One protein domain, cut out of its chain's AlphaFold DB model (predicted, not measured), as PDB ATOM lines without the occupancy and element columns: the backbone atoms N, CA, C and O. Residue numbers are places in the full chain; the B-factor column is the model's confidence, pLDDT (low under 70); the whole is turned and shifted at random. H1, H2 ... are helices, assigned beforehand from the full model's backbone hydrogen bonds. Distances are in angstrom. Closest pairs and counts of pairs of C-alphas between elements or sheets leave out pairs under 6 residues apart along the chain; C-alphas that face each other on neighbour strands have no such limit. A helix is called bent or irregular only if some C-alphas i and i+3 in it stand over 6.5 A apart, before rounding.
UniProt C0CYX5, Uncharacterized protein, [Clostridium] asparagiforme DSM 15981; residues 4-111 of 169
ATOM      1  N   ALA A   4     101.702 117.205 126.737       76.06
ATOM      2  CA  ALA A   4     101.399 115.997 127.504       76.06
ATOM      3  C   ALA A   4     100.410 115.057 126.791       76.06
ATOM      4  O   ALA A   4     100.460 113.847 126.997       76.06
ATOM      5  N   THR A   5      99.518 115.591 125.946       78.31
ATOM      6  CA  THR A   5      98.568 114.752 125.202       78.31
ATOM      7  C   THR A   5      99.255 114.028 124.038       78.31
ATOM      8  O   THR A   5      98.940 112.874 123.778       78.31
ATOM      9  N   GLY A   6     100.215 114.677 123.364       77.06
ATOM     10  CA  GLY A   6     101.015 114.061 122.296       77.06
ATOM     11  C   GLY A   6     102.052 113.063 122.820       77.06
ATOM     12  O   GLY A   6     102.341 112.063 122.160       77.06
ATOM     13  N   TYR A   7     102.554 113.288 124.038       78.81
ATOM     14  CA  TYR A   7     103.463 112.372 124.723       78.81
ATOM     15  C   TYR A   7     102.844 110.990 124.951       78.81
ATOM     16  O   TYR A   7     103.519 109.981 124.777       78.81
ATOM     17  N   GLY A   8     101.567 110.947 125.343       83.44
ATOM     18  CA  GLY A   8     100.850 109.705 125.649       83.44
ATOM     19  C   GLY A   8     100.464 108.872 124.425       83.44
ATOM     20  O   GLY A   8      99.982 107.753 124.589       83.44
ATOM     21  N   GLU A   9     100.669 109.391 123.213       88.56
ATOM     22  CA  GLU A   9     100.352 108.675 121.984       88.56
ATOM     23  C   GLU A   9     101.275 107.462 121.805       88.56
ATOM     24  O   GLU A   9     102.500 107.557 121.932       88.56
ATOM     25  N   THR A  10     100.693 106.308 121.465       90.25
ATOM     26  CA  THR A  10     101.421 105.027 121.400       90.25
ATOM     27  C   THR A  10     102.628 105.106 120.465       90.25
ATOM     28  O   THR A  10     103.711 104.636 120.811       90.25
ATOM     29  N   ALA A  11     102.475 105.741 119.297       88.69
ATOM     30  CA  ALA A  11     103.566 105.896 118.337       88.69
ATOM     31  C   ALA A  11     104.737 106.709 118.918       88.69
ATOM     32  O   ALA A  11     105.893 106.328 118.744       88.69
ATOM     33  N   THR A  12     104.443 107.779 119.661       90.69
ATOM     34  CA  THR A  12     105.446 108.625 120.321       90.69
ATOM     35  C   THR A  12     106.211 107.854 121.388       90.69
ATOM     36  O   THR A  12     107.443 107.877 121.396       90.69
ATOM     37  N   LEU A  13     105.501 107.135 122.261       92.38
ATOM     38  CA  LEU A  13     106.125 106.346 123.324       92.38
ATOM     39  C   LEU A  13     107.014 105.241 122.751       92.38
ATOM     40  O   LEU A  13     108.162 105.102 123.172       92.38
ATOM     41  N   VAL A  14     106.519 104.498 121.757       92.69
ATOM     42  CA  VAL A  14     107.269 103.409 121.115       92.69
ATOM     43  C   VAL A  14     108.499 103.951 120.387       92.69
ATOM     44  O   VAL A  14     109.601 103.443 120.593       92.69
ATOM     45  N   SER A  15     108.358 105.009 119.584       92.88
ATOM     46  CA  SER A  15     109.507 105.645 118.931       92.88
ATOM     47  C   SER A  15     110.511 106.192 119.945       92.88
ATOM     48  O   SER A  15     111.715 106.061 119.732       92.88
ATOM     49  N   GLY A  16     110.051 106.760 121.061       91.25
ATOM     50  CA  GLY A  16     110.905 107.295 122.118       91.25
ATOM     51  C   GLY A  16     111.720 106.200 122.798       91.25
ATOM     52  O   GLY A  16     112.944 106.297 122.848       91.25
ATOM     53  N   LEU A  17     111.053 105.124 123.223       92.81
ATOM     54  CA  LEU A  17     111.673 103.934 123.814       92.81
ATOM     55  C   LEU A  17     112.716 103.295 122.893       92.81
ATOM     56  O   LEU A  17     113.771 102.883 123.368       92.81
ATOM     57  N   LEU A  18     112.456 103.244 121.584       93.81
ATOM     58  CA  LEU A  18     113.418 102.735 120.601       93.81
ATOM     59  C   LEU A  18     114.593 103.692 120.378       93.81
ATOM     60  O   LEU A  18     115.723 103.245 120.195       93.81
ATOM     61  N   THR A  19     114.349 105.003 120.401       92.31
ATOM     62  CA  THR A  19     115.391 106.010 120.159       92.31
ATOM     63  C   THR A  19     116.337 106.145 121.366       92.31
ATOM     64  O   THR A  19     117.525 106.387 121.178       92.31
ATOM     65  N   MET A  20     115.864 105.925 122.599       92.94
ATOM     66  CA  MET A  20     116.684 105.989 123.823       92.94
ATOM     67  C   MET A  20     118.000 105.178 123.755       92.94
ATOM     68  O   MET A  20     119.068 105.777 123.915       92.94
ATOM     69  N   PRO A  21     117.993 103.852 123.494       91.50
ATOM     70  CA  PRO A  21     119.231 103.075 123.399       91.50
ATOM     71  C   PRO A  21     120.091 103.484 122.196       91.50
ATOM     72  O   PRO A  21     121.315 103.417 122.274       91.50
ATOM     73  N   ILE A  22     119.476 103.948 121.104       92.56
ATOM     74  CA  ILE A  22     120.196 104.404 119.907       92.56
ATOM     75  C   ILE A  22     121.027 105.649 120.231       92.56
ATOM     76  O   ILE A  22     122.214 105.687 119.923       92.56
ATOM     77  N   ILE A  23     120.438 106.644 120.900       91.44
ATOM     78  CA  ILE A  23     121.141 107.873 121.304       91.44
ATOM     79  C   ILE A  23     122.268 107.549 122.275       91.44
ATOM     80  O   ILE A  23     123.354 108.111 122.160       91.44
ATOM     81  N   LEU A  24     122.023 106.630 123.212       91.00
ATOM     82  CA  LEU A  24     123.044 106.200 124.154       91.00
ATOM     83  C   LEU A  24     124.253 105.599 123.430       91.00
ATOM     84  O   LEU A  24     125.382 106.002 123.695       91.00
ATOM     85  N   LEU A  25     124.027 104.685 122.484       91.50
ATOM     86  CA  LEU A  25     125.102 104.113 121.670       91.50
ATOM     87  C   LEU A  25     125.805 105.185 120.829       91.50
ATOM     88  O   LEU A  25     127.033 105.222 120.775       91.50
ATOM     89  N   LEU A  26     125.046 106.096 120.218       90.06
ATOM     90  CA  LEU A  26     125.599 107.194 119.427       90.06
ATOM     91  C   LEU A  26     126.475 108.130 120.254       90.06
ATOM     92  O   LEU A  26     127.494 108.584 119.743       90.06
ATOM     93  N   ALA A  27     126.148 108.374 121.523       88.38
ATOM     94  CA  ALA A  27     126.976 109.192 122.403       88.38
ATOM     95  C   ALA A  27     128.399 108.620 122.581       88.38
ATOM     96  O   ALA A  27     129.340 109.393 122.755       88.38
ATOM     97  N   PHE A  28     128.578 107.297 122.487       87.81
ATOM     98  CA  PHE A  28     129.899 106.658 122.528       87.81
ATOM     99  C   PHE A  28     130.584 106.573 121.159       87.81
ATOM    100  O   PHE A  28     131.810 106.599 121.087       87.81
ATOM    101  N   VAL A  29     129.811 106.433 120.079       89.38
ATOM    102  CA  VAL A  29     130.344 106.199 118.726       89.38
ATOM    103  C   VAL A  29     130.656 107.502 117.983       89.38
ATOM    104  O   VAL A  29     131.539 107.524 117.126       89.38
ATOM    105  N   LEU A  30     129.945 108.595 118.278       89.19
ATOM    106  CA  LEU A  30     130.099 109.860 117.561       89.19
ATOM    107  C   LEU A  30     131.464 110.509 117.844       89.19
ATOM    108  O   LEU A  30     131.772 110.830 118.996       89.19
ATOM    109  N   PRO A  31     132.273 110.782 116.804       85.81
ATOM    110  CA  PRO A  31     133.567 111.422 116.983       85.81
ATOM    111  C   PRO A  31     133.380 112.865 117.457       85.81
ATOM    112  O   PRO A  31     132.562 113.606 116.910       85.81
ATOM    113  N   GLY A  32     134.157 113.266 118.465       82.19
ATOM    114  CA  GLY A  32     134.106 114.614 119.039       82.19
ATOM    115  C   GLY A  32     132.924 114.868 119.979       82.19
ATOM    116  O   GLY A  32     132.787 115.986 120.471       82.19
ATOM    117  N   ASN A  33     132.088 113.861 120.255       86.50
ATOM    118  CA  ASN A  33     131.055 113.971 121.275       86.50
ATOM    119  C   ASN A  33     131.667 113.831 122.677       86.50
ATOM    120  O   ASN A  33     132.370 112.867 122.972       86.50
ATOM    121  N   THR A  34     131.366 114.785 123.552       84.19
ATOM    122  CA  THR A  34     131.788 114.795 124.965       84.19
ATOM    123  C   THR A  34     130.595 114.757 125.921       84.19
ATOM    124  O   THR A  34     130.760 114.853 127.136       84.19
ATOM    125  N   THR A  35     129.381 114.612 125.380       82.50
ATOM    126  CA  THR A  35     128.127 114.650 126.134       82.50
ATOM    127  C   THR A  35     127.532 113.256 126.294       82.50
ATOM    128  O   THR A  35     127.289 112.565 125.306       82.50
ATOM    129  N   LEU A  36     127.205 112.875 127.530       87.44
ATOM    130  CA  LEU A  36     126.447 111.660 127.827       87.44
ATOM    131  C   LEU A  36     125.077 112.028 128.437       87.44
ATOM    132  O   LEU A  36     125.024 112.404 129.608       87.44
ATOM    133  N   PRO A  37     123.961 111.921 127.690       82.69
ATOM    134  CA  PRO A  37     122.660 112.458 128.105       82.69
ATOM    135  C   PRO A  37     121.890 111.548 129.088       82.69
ATOM    136  O   PRO A  37     120.708 111.299 128.901       82.69
ATOM    137  N   MET A  38     122.531 111.038 130.147       81.56
ATOM    138  CA  MET A  38     121.954 110.030 131.065       81.56
ATOM    139  C   MET A  38     120.586 110.410 131.642       81.56
ATOM    140  O   MET A  38     119.654 109.613 131.598       81.56
ATOM    141  N   VAL A  39     120.471 111.626 132.177       81.56
ATOM    142  CA  VAL A  39     119.235 112.110 132.812       81.56
ATOM    143  C   VAL A  39     118.202 112.529 131.765       81.56
ATOM    144  O   VAL A  39     117.006 112.387 131.989       81.56
ATOM    145  N   ASP A  40     118.654 112.979 130.597       85.31
ATOM    146  CA  ASP A  40     117.781 113.491 129.541       85.31
ATOM    147  C   ASP A  40     117.181 112.374 128.662       85.31
ATOM    148  O   ASP A  40     116.201 112.612 127.953       85.31
ATOM    149  N   LEU A  41     117.702 111.138 128.739       86.62
ATOM    150  CA  LEU A  41     117.191 109.991 127.973       86.62
ATOM    151  C   LEU A  41     115.698 109.734 128.221       86.62
ATOM    152  O   LEU A  41     114.962 109.459 127.277       86.62
ATOM    153  N   VAL A  42     115.216 109.876 129.459       86.69
ATOM    154  CA  VAL A  42     113.796 109.633 129.792       86.69
ATOM    155  C   VAL A  42     112.849 110.647 129.147       86.69
ATOM    156  O   VAL A  42     111.660 110.376 128.978       86.69
ATOM    157  N   ALA A  43     113.374 111.806 128.755       87.38
ATOM    158  CA  ALA A  43     112.602 112.885 128.166       87.38
ATOM    159  C   ALA A  43     112.733 112.957 126.630       87.38
ATOM    160  O   ALA A  43     112.115 113.809 125.997       87.38
ATOM    161  N   ILE A  44     113.416 111.995 125.999       88.25
ATOM    162  CA  ILE A  44     113.454 111.837 124.534       88.25
ATOM    163  C   ILE A  44     112.070 111.760 123.879       88.25
ATOM    164  O   ILE A  44     111.911 112.384 122.829       88.25
ATOM    165  N   PRO A  45     111.044 111.090 124.448       87.94
ATOM    166  CA  PRO A  45     109.742 111.066 123.795       87.94
ATOM    167  C   PRO A  45     109.130 112.472 123.659       87.94
ATOM    168  O   PRO A  45     108.426 112.717 122.687       87.94
ATOM    169  N   TYR A  46     109.480 113.432 124.534       85.94
ATOM    170  CA  TYR A  46     109.100 114.845 124.372       85.94
ATOM    171  C   TYR A  46     109.798 115.513 123.182       85.94
ATOM    172  O   TYR A  46     109.184 116.275 122.442       85.94
ATOM    173  N   VAL A  47     111.073 115.203 122.950       86.56
ATOM    174  CA  VAL A  47     111.859 115.805 121.860       86.56
ATOM    175  C   VAL A  47     111.355 115.361 120.485       86.56
ATOM    176  O   VAL A  47     111.409 116.123 119.521       86.56
ATOM    177  N   ILE A  48     110.863 114.128 120.376       89.88
ATOM    178  CA  ILE A  48     110.545 113.516 119.083       89.88
ATOM    179  C   ILE A  48     109.075 113.654 118.678       89.88
ATOM    180  O   ILE A  48     108.750 113.311 117.542       89.88
ATOM    181  N   GLN A  49     108.191 114.163 119.549       89.75
ATOM    182  CA  GLN A  49     106.763 114.329 119.224       89.75
ATOM    183  C   GLN A  49     106.526 115.068 117.901       89.75
ATOM    184  O   GLN A  49     105.722 114.590 117.099       89.75
ATOM    185  N   PRO A  50     107.247 116.169 117.593       88.06
ATOM    186  CA  PRO A  50     107.063 116.862 116.321       88.06
ATOM    187  C   PRO A  50     107.422 115.975 115.122       88.06
ATOM    188  O   PRO A  50     106.778 116.040 114.081       88.06
ATOM    189  N   ILE A  51     108.424 115.106 115.268       89.56
ATOM    190  CA  ILE A  51     108.887 114.187 114.219       89.56
ATOM    191  C   ILE A  51     107.873 113.064 114.004       89.56
ATOM    192  O   ILE A  51     107.600 112.690 112.862       89.56
ATOM    193  N   VAL A  52     107.281 112.561 115.088       89.19
ATOM    194  CA  VAL A  52     106.220 111.547 115.046       89.19
ATOM    195  C   VAL A  52     104.962 112.111 114.392       89.19
ATOM    196  O   VAL A  52     104.378 111.456 113.525       89.19
ATOM    197  N   ALA A  53     104.599 113.353 114.724       86.88
ATOM    198  CA  ALA A  53     103.493 114.065 114.093       86.88
ATOM    199  C   ALA A  53     103.734 114.263 112.587       86.88
ATOM    200  O   ALA A  53     102.877 113.921 111.777       86.88
ATOM    201  N   MET A  54     104.931 114.715 112.189       85.50
ATOM    202  CA  MET A  54     105.309 114.843 110.771       85.50
ATOM    203  C   MET A  54     105.353 113.496 110.036       85.50
ATOM    204  O   MET A  54     105.130 113.435 108.829       85.50
ATOM    205  N   SER A  55     105.635 112.407 110.749       86.56
ATOM    206  CA  SER A  55     105.675 111.051 110.193       86.56
ATOM    207  C   SER A  55     104.307 110.365 110.171       86.56
ATOM    208  O   SER A  55     104.236 109.190 109.802       86.56
ATOM    209  N   ASN A  56     103.238 111.066 110.568       84.31
ATOM    210  CA  ASN A  56     101.881 110.537 110.692       84.31
ATOM    211  C   ASN A  56     101.828 109.230 111.511       84.31
ATOM    212  O   ASN A  56     101.255 108.228 111.086       84.31
ATOM    213  N   GLY A  57     102.547 109.193 112.638       81.31
ATOM    214  CA  GLY A  57     102.612 108.018 113.516       81.31
ATOM    215  C   GLY A  57     103.460 106.850 112.992       81.31
ATOM    216  O   GLY A  57     103.537 105.808 113.641       81.31
ATOM    217  N   ASN A  58     104.141 106.987 111.846       89.44
ATOM    218  CA  ASN A  58     105.042 105.946 111.354       89.44
ATOM    219  C   ASN A  58     106.293 105.847 112.239       89.44
ATOM    220  O   ASN A  58     107.196 106.684 112.158       89.44
ATOM    221  N   VAL A  59     106.365 104.786 113.044       90.88
ATOM    222  CA  VAL A  59     107.444 104.565 114.018       90.88
ATOM    223  C   VAL A  59     108.821 104.508 113.357       90.88
ATOM    224  O   VAL A  59     109.760 105.106 113.872       90.88
ATOM    225  N   VAL A  60     108.958 103.844 112.205       91.38
ATOM    226  CA  VAL A  60     110.258 103.673 111.529       91.38
ATOM    227  C   VAL A  60     110.792 105.013 111.031       91.38
ATOM    228  O   VAL A  60     111.929 105.375 111.327       91.38
ATOM    229  N   LYS A  61     109.960 105.785 110.321       89.94
ATOM    230  CA  LYS A  61     110.331 107.132 109.857       89.94
ATOM    231  C   LYS A  61     110.656 108.051 111.032       89.94
ATOM    232  O   LYS A  61     111.634 108.793 110.975       89.94
ATOM    233  N   SER A  62     109.878 107.936 112.106       92.62
ATOM    234  CA  SER A  62     110.062 108.731 113.316       92.62
ATOM    235  C   SER A  62     111.393 108.438 113.994       92.62
ATOM    236  O   SER A  62     112.102 109.382 114.310       92.62
ATOM    237  N   VAL A  63     111.761 107.160 114.154       94.00
ATOM    238  CA  VAL A  63     113.033 106.742 114.772       94.00
ATOM    239  C   VAL A  63     114.235 107.197 113.944       94.00
ATOM    240  O   VAL A  63     115.235 107.655 114.492       94.00
ATOM    241  N   ILE A  64     114.155 107.111 112.614       93.88
ATOM    242  CA  ILE A  64     115.237 107.588 111.742       93.88
ATOM    243  C   ILE A  64     115.380 109.113 111.865       93.88
ATOM    244  O   ILE A  64     116.484 109.617 112.077       93.88
ATOM    245  N   GLY A  65     114.267 109.847 111.789       92.75
ATOM    246  CA  GLY A  65     114.266 111.304 111.917       92.75
ATOM    247  C   GLY A  65     114.748 111.777 113.289       92.75
ATOM    248  O   GLY A  65     115.579 112.681 113.374       92.75
ATOM    249  N   SER A  66     114.288 111.134 114.365       91.88
ATOM    250  CA  SER A  66     114.711 111.450 115.730       91.88
ATOM    251  C   SER A  66     116.184 111.164 115.947       91.88
ATOM    252  O   SER A  66     116.863 111.977 116.569       91.88
ATOM    253  N   THR A  67     116.706 110.075 115.386       92.31
ATOM    254  CA  THR A  67     118.134 109.751 115.452       92.31
ATOM    255  C   THR A  67     118.978 110.867 114.835       92.31
ATOM    256  O   THR A  67     119.917 111.341 115.470       92.31
ATOM    257  N   ILE A  68     118.611 111.353 113.644       92.50
ATOM    258  CA  ILE A  68     119.327 112.449 112.968       92.50
ATOM    259  C   ILE A  68     119.306 113.725 113.820       92.50
ATOM    260  O   ILE A  68     120.343 114.358 114.021       92.50
ATOM    261  N   VAL A  69     118.144 114.088 114.362       91.81
ATOM    262  CA  VAL A  69     118.006 115.276 115.218       91.81
ATOM    263  C   VAL A  69     118.821 115.130 116.505       91.81
ATOM    264  O   VAL A  69     119.490 116.072 116.921       91.81
ATOM    265  N   CYS A  70     118.847 113.942 117.104       90.81
ATOM    266  CA  CYS A  70     119.614 113.698 118.320       90.81
ATOM    267  C   CYS A  70     121.128 113.746 118.085       90.81
ATOM    268  O   CYS A  70     121.852 114.206 118.964       90.81
ATOM    269  N   ILE A  71     121.617 113.356 116.900       91.88
ATOM    270  CA  ILE A  71     123.024 113.557 116.512       91.88
ATOM    271  C   ILE A  71     123.367 115.051 116.530       91.88
ATOM    272  O   ILE A  71     124.383 115.449 117.099       91.88
ATOM    273  N   ILE A  72     122.500 115.893 115.958       91.69
ATOM    274  CA  ILE A  72     122.681 117.352 115.968       91.69
ATOM    275  C   ILE A  72     122.710 117.874 117.410       91.69
ATOM    276  O   ILE A  72     123.584 118.667 117.759       91.69
ATOM    277  N   PHE A  73     121.802 117.393 118.263       91.44
ATOM    278  CA  PHE A  73     121.747 117.804 119.667       91.44
ATOM    279  C   PHE A  73     123.029 117.419 120.413       91.44
ATOM    280  O   PHE A  73     123.561 118.247 121.148       91.44
ATOM    281  N   LEU A  74     123.564 116.211 120.201       90.19
ATOM    282  CA  LEU A  74     124.813 115.754 120.826       90.19
ATOM    283  C   LEU A  74     126.003 116.650 120.448       90.19
ATOM    284  O   LEU A  74     126.787 117.040 121.319       90.19
ATOM    285  N   TYR A  75     126.105 117.051 119.178       91.06
ATOM    286  CA  TYR A  75     127.146 117.978 118.730       91.06
ATOM    287  C   TYR A  75     126.998 119.374 119.335       91.06
ATOM    288  O   TYR A  75     127.976 119.937 119.826       91.06
ATOM    289  N   ILE A  76     125.780 119.916 119.353       90.31
ATOM    290  CA  ILE A  76     125.501 121.220 119.963       90.31
ATOM    291  C   ILE A  76     125.817 121.198 121.461       90.31
ATOM    292  O   ILE A  76     126.457 122.114 121.978       90.31
ATOM    293  N   CYS A  77     125.427 120.134 122.158       88.94
ATOM    294  CA  CYS A  77     125.699 119.977 123.581       88.94
ATOM    295  C   CYS A  77     127.195 119.884 123.872       88.94
ATOM    296  O   CYS A  77     127.658 120.501 124.831       88.94
ATOM    297  N   SER A  78     127.943 119.183 123.019       88.12
ATOM    298  CA  SER A  78     129.400 119.081 123.122       88.12
ATOM    299  C   SER A  78     130.088 120.425 122.858       88.12
ATOM    300  O   SER A  78     131.043 120.764 123.554       88.12
ATOM    301  N   ALA A  79     129.566 121.237 121.932       88.25
ATOM    302  CA  ALA A  79     130.048 122.598 121.695       88.25
ATOM    303  C   ALA A  79     129.741 123.550 122.870       88.25
ATOM    304  O   ALA A  79     130.568 124.389 123.218       88.25
ATOM    305  N   CYS A  80     128.579 123.399 123.513       84.81
ATOM    306  CA  CYS A  80     128.156 124.233 124.646       84.81
ATOM    307  C   CYS A  80     128.742 123.808 125.995       84.81
ATOM    308  O   CYS A  80     128.699 124.587 126.950       84.81
ATOM    309  N   GLY A  81     129.244 122.574 126.102       82.75
ATOM    310  CA  GLY A  81     129.608 121.969 127.381       82.75
ATOM    311  C   GLY A  81     130.593 122.813 128.187       82.75
ATOM    312  O   GLY A  81     130.436 122.942 129.399       82.75
ATOM    313  N   SER A  82     131.572 123.451 127.531       81.94
ATOM    314  CA  SER A  82     132.543 124.351 128.176       81.94
ATOM    315  C   SER A  82     131.886 125.545 128.850       81.94
ATOM    316  O   SER A  82     132.155 125.807 130.021       81.94
ATOM    317  N   THR A  83     130.973 126.210 128.148       83.69
ATOM    318  CA  THR A  83     130.318 127.421 128.642       83.69
ATOM    319  C   THR A  83     129.391 127.105 129.813       83.69
ATOM    320  O   THR A  83     129.429 127.780 130.838       83.69
ATOM    321  N   PHE A  84     128.603 126.032 129.720       82.50
ATOM    322  CA  PHE A  84     127.721 125.617 130.815       82.50
ATOM    323  C   PHE A  84     128.504 125.160 132.049       82.50
ATOM    324  O   PHE A  84     128.150 125.502 133.177       82.50
ATOM    325  N   THR A  85     129.606 124.438 131.849       82.50
ATOM    326  CA  THR A  85     130.479 123.997 132.944       82.50
ATOM    327  C   THR A  85     131.131 125.180 133.665       82.50
ATOM    328  O   THR A  85     131.271 125.155 134.888       82.50
ATOM    329  N   GLU A  86     131.513 126.234 132.941       83.19
ATOM    330  CA  GLU A  86     132.032 127.469 133.535       83.19
ATOM    331  C   GLU A  86     130.973 128.189 134.378       83.19
ATOM    332  O   GLU A  86     131.247 128.554 135.522       83.19
ATOM    333  N   VAL A  87     129.742 128.303 133.873       82.88
ATOM    334  CA  VAL A  87     128.621 128.899 134.618       82.88
ATOM    335  C   VAL A  87     128.368 128.159 135.934       82.88
ATOM    336  O   VAL A  87     128.175 128.800 136.964       82.88
ATOM    337  N   VAL A  88     128.435 126.823 135.938       81.19
ATOM    338  CA  VAL A  88     128.294 126.020 137.166       81.19
ATOM    339  C   VAL A  88     129.390 126.350 138.182       81.19
ATOM    340  O   VAL A  88     129.088 126.509 139.364       81.19
ATOM    341  N   LYS A  89     130.646 126.501 137.738       82.00
ATOM    342  CA  LYS A  89     131.764 126.872 138.621       82.00
ATOM    343  C   LYS A  89     131.563 128.257 139.234       82.00
ATOM    344  O   LYS A  89     131.761 128.420 140.435       82.00
ATOM    345  N   VAL A  90     131.144 129.239 138.432       84.38
ATOM    346  CA  VAL A  90     130.876 130.611 138.902       84.38
ATOM    347  C   VAL A  90     129.693 130.648 139.872       84.38
ATOM    348  O   VAL A  90     129.730 131.375 140.860       84.38
ATOM    349  N   ALA A  91     128.668 129.827 139.639       82.94
ATOM    350  CA  ALA A  91     127.504 129.707 140.515       82.94
ATOM    351  C   ALA A  91     127.788 128.959 141.837       82.94
ATOM    352  O   ALA A  91     126.878 128.793 142.647       82.94
ATOM    353  N   GLY A  92     129.024 128.497 142.067       77.19
ATOM    354  CA  GLY A  92     129.411 127.754 143.271       77.19
ATOM    355  C   GLY A  92     128.973 126.286 143.274       77.19
ATOM    356  O   GLY A  92     128.977 125.647 144.325       77.19
ATOM    357  N   GLY A  93     128.586 125.735 142.120       73.00
ATOM    358  CA  GLY A  93     128.227 124.327 141.983       73.00
ATOM    359  C   GLY A  93     129.455 123.414 141.974       73.00
ATOM    360  O   GLY A  93     130.484 123.731 141.377       73.00
ATOM    361  N   SER A  94     129.348 122.243 142.605       68.56
ATOM    362  CA  SER A  94     130.386 121.215 142.522       68.56
ATOM    363  C   SER A  94     130.223 120.400 141.241       68.56
ATOM    364  O   SER A  94     129.205 119.732 141.048       68.56
ATOM    365  N   LEU A  95     131.247 120.393 140.394       68.38
ATOM    366  CA  LEU A  95     131.371 119.382 139.349       68.38
ATOM    367  C   LEU A  95     131.737 118.068 140.051       68.38
ATOM    368  O   LEU A  95     132.719 118.026 140.790       68.38
ATOM    369  N   GLY A  96     130.904 117.034 139.908       62.72
ATOM    370  CA  GLY A  96     131.121 115.739 140.561       62.72
ATOM    371  C   GLY A  96     132.502 115.143 140.250       62.72
ATOM    372  O   GLY A  96     133.162 115.532 139.291       62.72
ATOM    373  N   SER A  97     132.937 114.161 141.043       53.38
ATOM    374  CA  SER A  97     134.301 113.594 141.047       53.38
ATOM    375  C   SER A  97     134.771 112.906 139.748       53.38
ATOM    376  O   SER A  97     135.867 112.353 139.711       53.38
ATOM    377  N   GLY A  98     133.978 112.926 138.674       57.31
ATOM    378  CA  GLY A  98     134.367 112.452 137.347       57.31
ATOM    379  C   GLY A  98     134.906 113.604 136.503       57.31
ATOM    380  O   GLY A  98     134.144 114.227 135.770       57.31
ATOM    381  N   GLY A  99     136.211 113.878 136.592       50.47
ATOM    382  CA  GLY A  99     136.908 115.036 135.997       50.47
ATOM    383  C   GLY A  99     136.865 115.210 134.467       50.47
ATOM    384  O   GLY A  99     137.642 115.996 133.938       50.47
ATOM    385  N   ALA A 100     135.977 114.510 133.758       54.03
ATOM    386  CA  ALA A 100     135.782 114.603 132.310       54.03
ATOM    387  C   ALA A 100     134.323 114.878 131.889       54.03
ATOM    388  O   ALA A 100     134.063 115.048 130.700       54.03
ATOM    389  N   MET A 101     133.365 114.927 132.825       60.69
ATOM    390  CA  MET A 101     131.955 115.134 132.480       60.69
ATOM    391  C   MET A 101     131.623 116.626 132.439       60.69
ATOM    392  O   MET A 101     131.446 117.270 133.474       60.69
ATOM    393  N   MET A 102     131.539 117.172 131.227       67.25
ATOM    394  CA  MET A 102     131.039 118.527 131.002       67.25
ATOM    395  C   MET A 102     129.543 118.573 131.325       67.25
ATOM    396  O   MET A 102     128.788 117.675 130.951       67.25
ATOM    397  N   VAL A 103     129.108 119.625 132.014       71.69
ATOM    398  CA  VAL A 103     127.687 119.852 132.289       71.69
ATOM    399  C   VAL A 103     127.065 120.534 131.079       71.69
ATOM    400  O   VAL A 103     127.585 121.531 130.585       71.69
ATOM    401  N   THR A 104     125.952 119.994 130.595       81.94
ATOM    402  CA  THR A 104     125.161 120.539 129.485       81.94
ATOM    403  C   THR A 104     123.717 120.049 129.615       81.94
ATOM    404  O   THR A 104     123.444 119.167 130.429       81.94
ATOM    405  N   SER A 105     122.784 120.625 128.856       82.75
ATOM    406  CA  SER A 105     121.367 120.241 128.895       82.75
ATOM    407  C   SER A 105     120.891 119.806 127.518       82.75
ATOM    408  O   SER A 105     120.658 120.645 126.647       82.75
ATOM    409  N   PHE A 106     120.707 118.502 127.326       85.25
ATOM    410  CA  PHE A 106     120.430 117.934 126.009       85.25
ATOM    411  C   PHE A 106     119.156 118.500 125.381       85.25
ATOM    412  O   PHE A 106     119.129 118.843 124.202       85.25
ATOM    413  N   ILE A 107     118.106 118.646 126.187       84.69
ATOM    414  CA  ILE A 107     116.779 119.038 125.705       84.69
ATOM    415  C   ILE A 107     116.654 120.549 125.532       84.69
ATOM    416  O   ILE A 107     115.982 120.997 124.605       84.69
ATOM    417  N   ILE A 108     117.295 121.332 126.404       84.25
ATOM    418  CA  ILE A 108     117.165 122.791 126.388       84.25
ATOM    419  C   ILE A 108     118.122 123.411 125.368       84.25
ATOM    420  O   ILE A 108     117.679 124.175 124.513       84.25
ATOM    421  N   ILE A 109     119.421 123.081 125.428       85.94
ATOM    422  CA  ILE A 109     120.417 123.699 124.538       85.94
ATOM    423  C   ILE A 109     120.605 122.935 123.234       85.94
ATOM    424  O   ILE A 109     120.921 123.556 122.227       85.94
ATOM    425  N   GLY A 110     120.381 121.615 123.218       84.06
ATOM    426  CA  GLY A 110     120.588 120.791 122.023       84.06
ATOM    427  C   GLY A 110     119.733 121.219 120.828       84.06
ATOM    428  O   GLY A 110     120.114 120.987 119.684       84.06
ATOM    429  N   GLN A 111     118.616 121.908 121.071       88.38
ATOM    430  CA  GLN A 111     117.767 122.465 120.023       88.38
ATOM    431  C   GLN A 111     118.510 123.551 119.225       88.38
ATOM    432  O   GLN A 111     118.906 124.560 119.809       88.38
TER     433      GLN A 111
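Overview. This is residues 4 to 111 of the 169 residues of an uncharacterized protein of [Clostridium] asparagiforme DSM 15981 (UniProt C0CYX5). Three helices, H2, H3 and the long arm H4a, cross steeply to form the core; H4b turns off at one end, the unnamed tail, residues 91 to 111, folds back from it, and short H1 packs on H3. The printed part has 108 residues, with helices H1, H2, H3, H4 in order, and no named strand: all helix, compact, radius of gyration of the C-alphas 14.8 A, spans 45 by 29 by 20 A.

Arrangement. Look first at H4, residues 59 to 90, one helix by its hydrogen bonds but bent: C-alphas 79 and 82 are 7.2 A apart, and arms H4a, to 79, and H4b, from 82, stand at 58 degrees, a steep tilt. H2, residues 10 to 29, touches H4a at a steep tilt of 42 degrees, the same way; the closest C-alphas, Ser 15 and Val 59, are 5.4 A apart. H3, residues 40 to 54, irregular with C-alphas 47 and 50 7.4 A apart, touches H2 at a steep tilt of 57 degrees, opposite ways, closest at C-alphas Gly 16 and Pro 45, 4.3 A. Every O i to N i+4 pair is within hydrogen-bond range in H4a and H4b, 13 of 16 in H2 and 6 of 11 in H3.

Along the chain. Find C-alpha 59 at (107.444, 104.565, 114.018); H4a runs 29.9 A from there. H2 runs 29.1 A, H3 22.6 A; H1, residues 4 to 7, touches H3. H4b ends at C-alpha 90, (130.876, 130.611, 138.902).

Size, cuts and confidence. The printed part has no cut and no long link; pLDDT is under 70 at residues 94 to 102.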